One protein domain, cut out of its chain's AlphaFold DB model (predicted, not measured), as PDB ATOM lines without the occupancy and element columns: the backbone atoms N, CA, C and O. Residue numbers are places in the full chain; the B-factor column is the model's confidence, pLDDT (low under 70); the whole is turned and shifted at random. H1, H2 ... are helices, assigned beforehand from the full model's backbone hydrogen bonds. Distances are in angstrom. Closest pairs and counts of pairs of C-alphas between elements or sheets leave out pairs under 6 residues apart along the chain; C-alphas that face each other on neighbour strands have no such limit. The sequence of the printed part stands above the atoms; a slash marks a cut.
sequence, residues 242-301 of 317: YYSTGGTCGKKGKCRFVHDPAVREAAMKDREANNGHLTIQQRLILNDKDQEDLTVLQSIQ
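AT A GLANCE: This is residues 242 to 301 of the 317 residues of the protein "C3H1-type domain-containing protein" of Colletotrichum higginsianum (UniProt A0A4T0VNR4). A small, loose head of the short helix H1, a long loop and helix H2 bears one long arm, helix H3, whose residues 280 to 285 and 287 to 301 stick out free. H2 and H3 form an open V, joined by a short link. The printed part has 60 residues with three named helices, H1, H2 and H3 along the chain, and no named strand; the class is all helix. It is extended, with a radius of gyration of the C-alphas of 16.9 A, and flat, spanning 47 by 28 by 13 A.

HOW THE PARTS SIT: H1, residues 242 to 245, touches H2, residues 261 to 273; their closest C-alphas, those of Ser 244 and Arg 264, are 4.3 A apart. H3, residues 280 to 301, is apart from both. In H2 and H3 every O i to N i+4 pair is within hydrogen-bond range; H1 is too short for such a pair.

IN THESE COORDINATES: H1 begins at C-alpha 242, (23.933, 17.428, -11.733). H2 is 17.8 A long. H3 runs 31.3 A to C-alpha 301, (-6.506, 28.529, 3.653).

THE WHOLE: The farthest C-alphas, of Gly 253 and Gln 301, are 47.3 A apart. The link H1 to H2 is long. The printed part has no cut, and no printed residue is under 70 in pLDDT.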
ATOM      1  N   TYR A 242      24.139  18.799 -11.249       86.31
ATOM      2  CA  TYR A 242      23.933  17.428 -11.733       86.31
ATOM      3  C   TYR A 242      25.212  16.580 -11.721       86.31
ATOM      4  O   TYR A 242      25.135  15.372 -11.538       86.31
ATOM      5  N   TYR A 243      26.385  17.193 -11.892       87.88
ATOM      6  CA  TYR A 243      27.660  16.478 -11.822       87.88
ATOM      7  C   TYR A 243      28.138  16.287 -10.378       87.88
ATOM      8  O   TYR A 243      28.624  15.210 -10.046       87.88
ATOM      9  N   SER A 244      27.955  17.297  -9.520       85.88
ATOM     10  CA  SER A 244      28.349  17.253  -8.109       85.88
ATOM     11  C   SER A 244      27.488  16.302  -7.276       85.88
ATOM     12  O   SER A 244      28.011  15.654  -6.385       85.88
ATOM     13  N   THR A 245      26.181  16.193  -7.549       82.44
ATOM     14  CA  THR A 245      25.255  15.402  -6.707       82.44
ATOM     15  C   THR A 245      24.820  14.073  -7.332       82.44
ATOM     16  O   THR A 245      24.329  13.200  -6.622       82.44
ATOM     17  N   GLY A 246      24.935  13.916  -8.655       74.44
ATOM     18  CA  GLY A 246      24.187  12.897  -9.395       74.44
ATOM     19  C   GLY A 246      24.925  12.321 -10.594       74.44
ATOM     20  O   GLY A 246      24.405  12.349 -11.701       74.44
ATOM     21  N   GLY A 247      26.130  11.791 -10.384       77.31
ATOM     22  CA  GLY A 247      26.724  10.738 -11.222       77.31
ATOM     23  C   GLY A 247      27.186  11.109 -12.638       77.31
ATOM     24  O   GLY A 247      28.293  10.730 -13.007       77.31
ATOM     25  N   THR A 248      26.427  11.855 -13.445       79.44
ATOM     26  CA  THR A 248      26.839  12.340 -14.773       79.44
ATOM     27  C   THR A 248      25.964  13.510 -15.223       79.44
ATOM     28  O   THR A 248      24.741  13.404 -15.262       79.44
ATOM     29  N   CYS A 249      26.575  14.606 -15.674       86.19
ATOM     30  CA  CYS A 249      25.842  15.650 -16.387       86.19
ATOM     31  C   CYS A 249      25.784  15.309 -17.882       86.19
ATOM     32  O   CYS A 249      26.828  15.147 -18.515       86.19
ATOM     33  N   GLY A 250      24.587  15.284 -18.478       85.38
ATOM     34  CA  GLY A 250      24.403  15.019 -19.914       85.38
ATOM     35  C   GLY A 250      25.125  16.012 -20.838       85.38
ATOM     36  O   GLY A 250      25.395  15.701 -21.993       85.38
ATOM     37  N   LYS A 251      25.510  17.185 -20.318       84.75
ATOM     38  CA  LYS A 251      26.262  18.204 -21.062       84.75
ATOM     39  C   LYS A 251      27.779  18.023 -20.987       84.75
ATOM     40  O   LYS A 251      28.469  18.715 -21.725       84.75
ATOM     41  N   LYS A 252      28.290  17.103 -20.152       78.75
ATOM     42  CA  LYS A 252      29.710  16.707 -20.024       78.75
ATOM     43  C   LYS A 252      30.682  17.884 -20.245       78.75
ATOM     44  O   LYS A 252      30.790  18.734 -19.376       78.75
ATOM     45  N   GLY A 253      31.339  17.983 -21.402       78.50
ATOM     46  CA  GLY A 253      32.323  19.040 -21.695       78.50
ATOM     47  C   GLY A 253      31.760  20.400 -22.137       78.50
ATOM     48  O   GLY A 253      32.508  21.364 -22.213       78.50
ATOM     49  N   LYS A 254      30.459  20.507 -22.428       86.56
ATOM     50  CA  LYS A 254      29.778  21.752 -22.851       86.56
ATOM     51  C   LYS A 254      28.807  22.263 -21.786       86.56
ATOM     52  O   LYS A 254      27.845  22.973 -22.086       86.56
ATOM     53  N   CYS A 255      28.981  21.820 -20.542       84.81
ATOM     54  CA  CYS A 255      28.124  22.248 -19.454       84.81
ATOM     55  C   CYS A 255      28.353  23.731 -19.154       84.81
ATOM     56  O   CYS A 255      29.477  24.216 -19.170       84.81
ATOM     57  N   ARG A 256      27.265  24.451 -18.859       86.06
ATOM     58  CA  ARG A 256      27.306  25.872 -18.466       86.06
ATOM     59  C   ARG A 256      27.951  26.093 -17.092       86.06
ATOM     60  O   ARG A 256      28.175  27.235 -16.721       86.06
ATOM     61  N   PHE A 257      28.176  25.016 -16.346       87.44
ATOM     62  CA  PHE A 257      28.678  24.994 -14.980       87.44
ATOM     63  C   PHE A 257      29.876  24.044 -14.902       87.44
ATOM     64  O   PHE A 257      29.932  23.070 -15.657       87.44
ATOM     65  N   VAL A 258      30.801  24.296 -13.979       89.88
ATOM     66  CA  VAL A 258      32.066  23.552 -13.879       89.88
ATOM     67  C   VAL A 258      31.840  22.129 -13.371       89.88
ATOM     68  O   VAL A 258      31.089  21.896 -12.424       89.88
ATOM     69  N   HIS A 259      32.495  21.164 -14.010       89.56
ATOM     70  CA  HIS A 259      32.558  19.776 -13.556       89.56
ATOM     71  C   HIS A 259      33.858  19.560 -12.797       89.56
ATOM     72  O   HIS A 259      34.860  19.175 -13.390       89.56
ATOM     73  N   ASP A 260      33.834  19.837 -11.496       87.62
ATOM     74  CA  ASP A 260      34.964  19.538 -10.626       87.62
ATOM     75  C   ASP A 260      34.813  18.112 -10.061       87.62
ATOM     76  O   ASP A 260      33.823  17.835  -9.366       87.62
ATOM     77  N   PRO A 261      35.736  17.184 -10.382       85.25
ATOM     78  CA  PRO A 261      35.724  15.836  -9.824       85.25
ATOM     79  C   PRO A 261      35.931  15.823  -8.303       85.25
ATOM     80  O   PRO A 261      35.325  14.989  -7.637       85.25
ATOM     81  N   ALA A 262      36.672  16.773  -7.725       84.12
ATOM     82  CA  ALA A 262      36.922  16.811  -6.284       84.12
ATOM     83  C   ALA A 262      35.644  17.127  -5.489       84.12
ATOM     84  O   ALA A 262      35.360  16.499  -4.470       84.12
ATOM     85  N   VAL A 263      34.816  18.051  -5.987       84.38
ATOM     86  CA  VAL A 263      33.517  18.385  -5.368       84.38
ATOM     87  C   VAL A 263      32.546  17.209  -5.459       84.38
ATOM     88  O   VAL A 263      31.754  16.977  -4.548       84.38
ATOM     89  N   ARG A 264      32.610  16.446  -6.553       86.25
ATOM     90  CA  ARG A 264      31.833  15.216  -6.708       86.25
ATOM     91  C   ARG A 264      32.281  14.154  -5.710       86.25
ATOM     92  O   ARG A 264      31.433  13.547  -5.068       86.25
ATOM     93  N   GLU A 265      33.582  13.915  -5.591       83.56
ATOM     94  CA  GLU A 265      34.121  12.928  -4.654       83.56
ATOM     95  C   GLU A 265      33.822  13.310  -3.207       83.56
ATOM     96  O   GLU A 265      33.411  12.450  -2.441       83.56
ATOM     97  N   ALA A 266      33.911  14.593  -2.847       83.19
ATOM     98  CA  ALA A 266      33.502  15.077  -1.532       83.19
ATOM     99  C   ALA A 266      32.003  14.842  -1.271       83.19
ATOM    100  O   ALA A 266      31.638  14.295  -0.237       83.19
ATOM    101  N   ALA A 267      31.132  15.166  -2.231       80.62
ATOM    102  CA  ALA A 267      29.693  14.945  -2.092       80.62
ATOM    103  C   ALA A 267      29.312  13.453  -2.028       80.62
ATOM    104  O   ALA A 267      28.376  13.082  -1.316       80.62
ATOM    105  N   MET A 268      30.026  12.590  -2.758       81.06
ATOM    106  CA  MET A 268      29.852  11.135  -2.686       81.06
ATOM    107  C   MET A 268      30.381  10.585  -1.364       81.06
ATOM    108  O   MET A 268      29.669   9.832  -0.708       81.06
ATOM    109  N   LYS A 269      31.557  11.038  -0.924       83.44
ATOM    110  CA  LYS A 269      32.164  10.674   0.357       83.44
ATOM    111  C   LYS A 269      31.288  11.077   1.535       83.44
ATOM    112  O   LYS A 269      31.130  10.285   2.451       83.44
ATOM    113  N   ASP A 270      30.664  12.251   1.499       80.06
ATOM    114  CA  ASP A 270      29.723  12.674   2.540       80.06
ATOM    115  C   ASP A 270      28.453  11.808   2.533       80.06
ATOM    116  O   ASP A 270      27.930  11.459   3.591       80.06
ATOM    117  N   ARG A 271      27.961  11.395   1.359       80.44
ATOM    118  CA  ARG A 271      26.834  10.448   1.259       80.44
ATOM    119  C   ARG A 271      27.190   9.057   1.767       80.44
ATOM    120  O   ARG A 271      26.364   8.433   2.428       80.44
ATOM    121  N   GLU A 272      28.385   8.579   1.447       81.06
ATOM    122  CA  GLU A 272      28.912   7.282   1.871       81.06
ATOM    123  C   GLU A 272      29.210   7.274   3.372       81.06
ATOM    124  O   GLU A 272      28.825   6.332   4.052       81.06
ATOM    125  N   ALA A 273      29.783   8.353   3.915       81.00
ATOM    126  CA  ALA A 273      30.065   8.508   5.343       81.00
ATOM    127  C   ALA A 273      28.795   8.533   6.202       81.00
ATOM    128  O   ALA A 273      28.816   8.110   7.355       81.00
ATOM    129  N   ASN A 274      27.684   9.014   5.643       76.94
ATOM    130  CA  ASN A 274      26.385   9.001   6.307       76.94
ATOM    131  C   ASN A 274      25.530   7.777   5.924       76.94
ATOM    132  O   ASN A 274      24.350   7.734   6.265       76.94
ATOM    133  N   ASN A 275      26.077   6.787   5.205       73.81
ATOM    134  CA  ASN A 275      25.367   5.593   4.721       73.81
ATOM    135  C   ASN A 275      24.045   5.912   3.984       73.81
ATOM    136  O   ASN A 275      23.062   5.179   4.089       73.81
ATOM    137  N   GLY A 276      23.987   7.038   3.264       71.56
ATOM    138  CA  GLY A 276      22.771   7.518   2.596       71.56
ATOM    139  C   GLY A 276      21.679   8.053   3.534       71.56
ATOM    140  O   GLY A 276      20.612   8.443   3.059       71.56
ATOM    141  N   HIS A 277      21.930   8.104   4.842       79.12
ATOM    142  CA  HIS A 277      21.031   8.676   5.832       79.12
ATOM    143  C   HIS A 277      21.233  10.196   5.921       79.12
ATOM    144  O   HIS A 277      22.356  10.696   5.948       79.12
ATOM    145  N   LEU A 278      20.138  10.958   5.976       80.56
ATOM    146  CA  LEU A 278      20.191  12.407   6.205       80.56
ATOM    147  C   LEU A 278      20.837  12.699   7.563       80.56
ATOM    148  O   LEU A 278      20.547  12.017   8.550       80.56
ATOM    149  N   THR A 279      21.682  13.727   7.644       85.06
ATOM    150  CA  THR A 279      22.251  14.117   8.941       85.06
ATOM    151  C   THR A 279      21.130  14.583   9.880       85.06
ATOM    152  O   THR A 279      20.069  15.032   9.435       85.06
ATOM    153  N   ILE A 280      21.344  14.481  11.198       86.50
ATOM    154  CA  ILE A 280      20.364  14.924  12.208       86.50
ATOM    155  C   ILE A 280      19.957  16.384  11.959       86.50
ATOM    156  O   ILE A 280      18.772  16.704  11.960       86.50
ATOM    157  N   GLN A 281      20.932  17.243  11.647       86.81
ATOM    158  CA  GLN A 281      20.703  18.640  11.281       86.81
ATOM    159  C   GLN A 281      19.809  18.777  10.042       86.81
ATOM    160  O   GLN A 281      18.876  19.572  10.043       86.81
ATOM    161  N   GLN A 282      20.054  17.985   8.996       87.69
ATOM    162  CA  GLN A 282      19.235  18.005   7.785       87.69
ATOM    163  C   GLN A 282      17.789  17.583   8.062       87.69
ATOM    164  O   GLN A 282      16.868  18.154   7.486       87.69
ATOM    165  N   ARG A 283      17.578  16.614   8.963       88.69
ATOM    166  CA  ARG A 283      16.236  16.187   9.379       88.69
ATOM    167  C   ARG A 283      15.501  17.276  10.165       88.69
ATOM    168  O   ARG A 283      14.317  17.471   9.922       88.69
ATOM    169  N   LEU A 284      16.192  17.976  11.065       92.06
ATOM    170  CA  LEU A 284      15.641  19.126  11.795       92.06
ATOM    171  C   LEU A 284      15.224  20.244  10.835       92.06
ATOM    172  O   LEU A 284      14.086  20.682  10.887       92.06
ATOM    173  N   ILE A 285      16.092  20.605   9.884       93.38
ATOM    174  CA  ILE A 285      15.784  21.628   8.872       93.38
ATOM    175  C   ILE A 285      14.565  21.238   8.029       93.38
ATOM    176  O   ILE A 285      13.724  22.084   7.745       93.38
ATOM    177  N   LEU A 286      14.457  19.971   7.610       91.56
ATOM    178  CA  LEU A 286      13.278  19.502   6.875       91.56
ATOM    179  C   LEU A 286      12.011  19.586   7.730       91.56
ATOM    180  O   LEU A 286      10.981  20.008   7.224       91.56
ATOM    181  N   ASN A 287      12.090  19.249   9.021       93.44
ATOM    182  CA  ASN A 287      10.948  19.361   9.922       93.44
ATOM    183  C   ASN A 287      10.504  20.816  10.121       93.44
ATOM    184  O   ASN A 287       9.315  21.095   9.996       93.44
ATOM    185  N   ASP A 288      11.445  21.729  10.370       94.94
ATOM    186  CA  ASP A 288      11.170  23.164  10.509       94.94
ATOM    187  C   ASP A 288      10.534  23.715   9.231       94.94
ATOM    188  O   ASP A 288       9.517  24.406   9.275       94.94
ATOM    189  N   LYS A 289      11.077  23.328   8.072       95.88
ATOM    190  CA  LYS A 289      10.544  23.731   6.775       95.88
ATOM    191  C   LYS A 289       9.134  23.181   6.524       95.88
ATOM    192  O   LYS A 289       8.288  23.914   6.022       95.88
ATOM    193  N   ASP A 290       8.857  21.934   6.899       93.38
ATOM    194  CA  ASP A 290       7.507  21.366   6.810       93.38
ATOM    195  C   ASP A 290       6.528  22.112   7.736       93.38
ATOM    196  O   ASP A 290       5.373  22.326   7.369       93.38
ATOM    197  N   GLN A 291       6.971  22.553   8.922       94.88
ATOM    198  CA  GLN A 291       6.151  23.386   9.813       94.88
ATOM    199  C   GLN A 291       5.869  24.769   9.217       94.88
ATOM    200  O   GLN A 291       4.729  25.235   9.286       94.88
ATOM    201  N   GLU A 292       6.871  25.412   8.616       92.88
ATOM    202  CA  GLU A 292       6.715  26.681   7.893       92.88
ATOM    203  C   GLU A 292       5.746  26.532   6.715       92.88
ATOM    204  O   GLU A 292       4.805  27.311   6.580       92.88
ATOM    205  N   ASP A 293       5.911  25.491   5.898       94.50
ATOM    206  CA  ASP A 293       5.045  25.234   4.748       94.50
ATOM    207  C   ASP A 293       3.594  24.960   5.211       94.50
ATOM    208  O   ASP A 293       2.643  25.489   4.630       94.50
ATOM    209  N   LEU A 294       3.396  24.231   6.318       92.75
ATOM    210  CA  LEU A 294       2.074  24.044   6.932       92.75
ATOM    211  C   LEU A 294       1.468  25.351   7.453       92.75
ATOM    212  O   LEU A 294       0.271  25.576   7.276       92.75
ATOM    213  N   THR A 295       2.259  26.220   8.084       92.00
ATOM    214  CA  THR A 295       1.767  27.523   8.565       92.00
ATOM    215  C   THR A 295       1.428  28.457   7.409       92.00
ATOM    216  O   THR A 295       0.391  29.122   7.448       92.00
ATOM    217  N   VAL A 296       2.231  28.454   6.343       93.56
ATOM    218  CA  VAL A 296       1.924  29.165   5.098       93.56
ATOM    219  C   VAL A 296       0.601  28.660   4.522       93.56
ATOM    220  O   VAL A 296      -0.296  29.465   4.272       93.56
ATOM    221  N   LEU A 297       0.412  27.344   4.395       91.88
ATOM    222  CA  LEU A 297      -0.847  26.770   3.908       91.88
ATOM    223  C   LEU A 297      -2.039  27.127   4.803       91.88
ATOM    224  O   LEU A 297      -3.090  27.495   4.288       91.88
ATOM    225  N   GLN A 298      -1.881  27.095   6.127       87.88
ATOM    226  CA  GLN A 298      -2.929  27.519   7.063       87.88
ATOM    227  C   GLN A 298      -3.291  29.000   6.894       87.88
ATOM    228  O   GLN A 298      -4.472  29.342   6.941       87.88
ATOM    229  N   SER A 299      -2.307  29.872   6.657       87.94
ATOM    230  CA  SER A 299      -2.549  31.300   6.415       87.94
ATOM    231  C   SER A 299      -3.251  31.571   5.079       87.94
ATOM    232  O   SER A 299      -4.120  32.436   5.008       87.94
ATOM    233  N   ILE A 300      -2.943  30.787   4.039       88.56
ATOM    234  CA  ILE A 300      -3.600  30.871   2.726       88.56
ATOM    235  C   ILE A 300      -5.021  30.302   2.793       88.56
ATOM    236  O   ILE A 300      -5.935  30.840   2.172       88.56
ATOM    237  N   GLN A 301      -5.221  29.219   3.547       83.50
ATOM    238  CA  GLN A 301      -6.506  28.529   3.653       83.50
ATOM    239  C   GLN A 301      -7.494  29.233   4.599       83.50
ATOM    240  O   GLN A 301      -8.700  29.048   4.458       83.50
TER     241      GLN A 301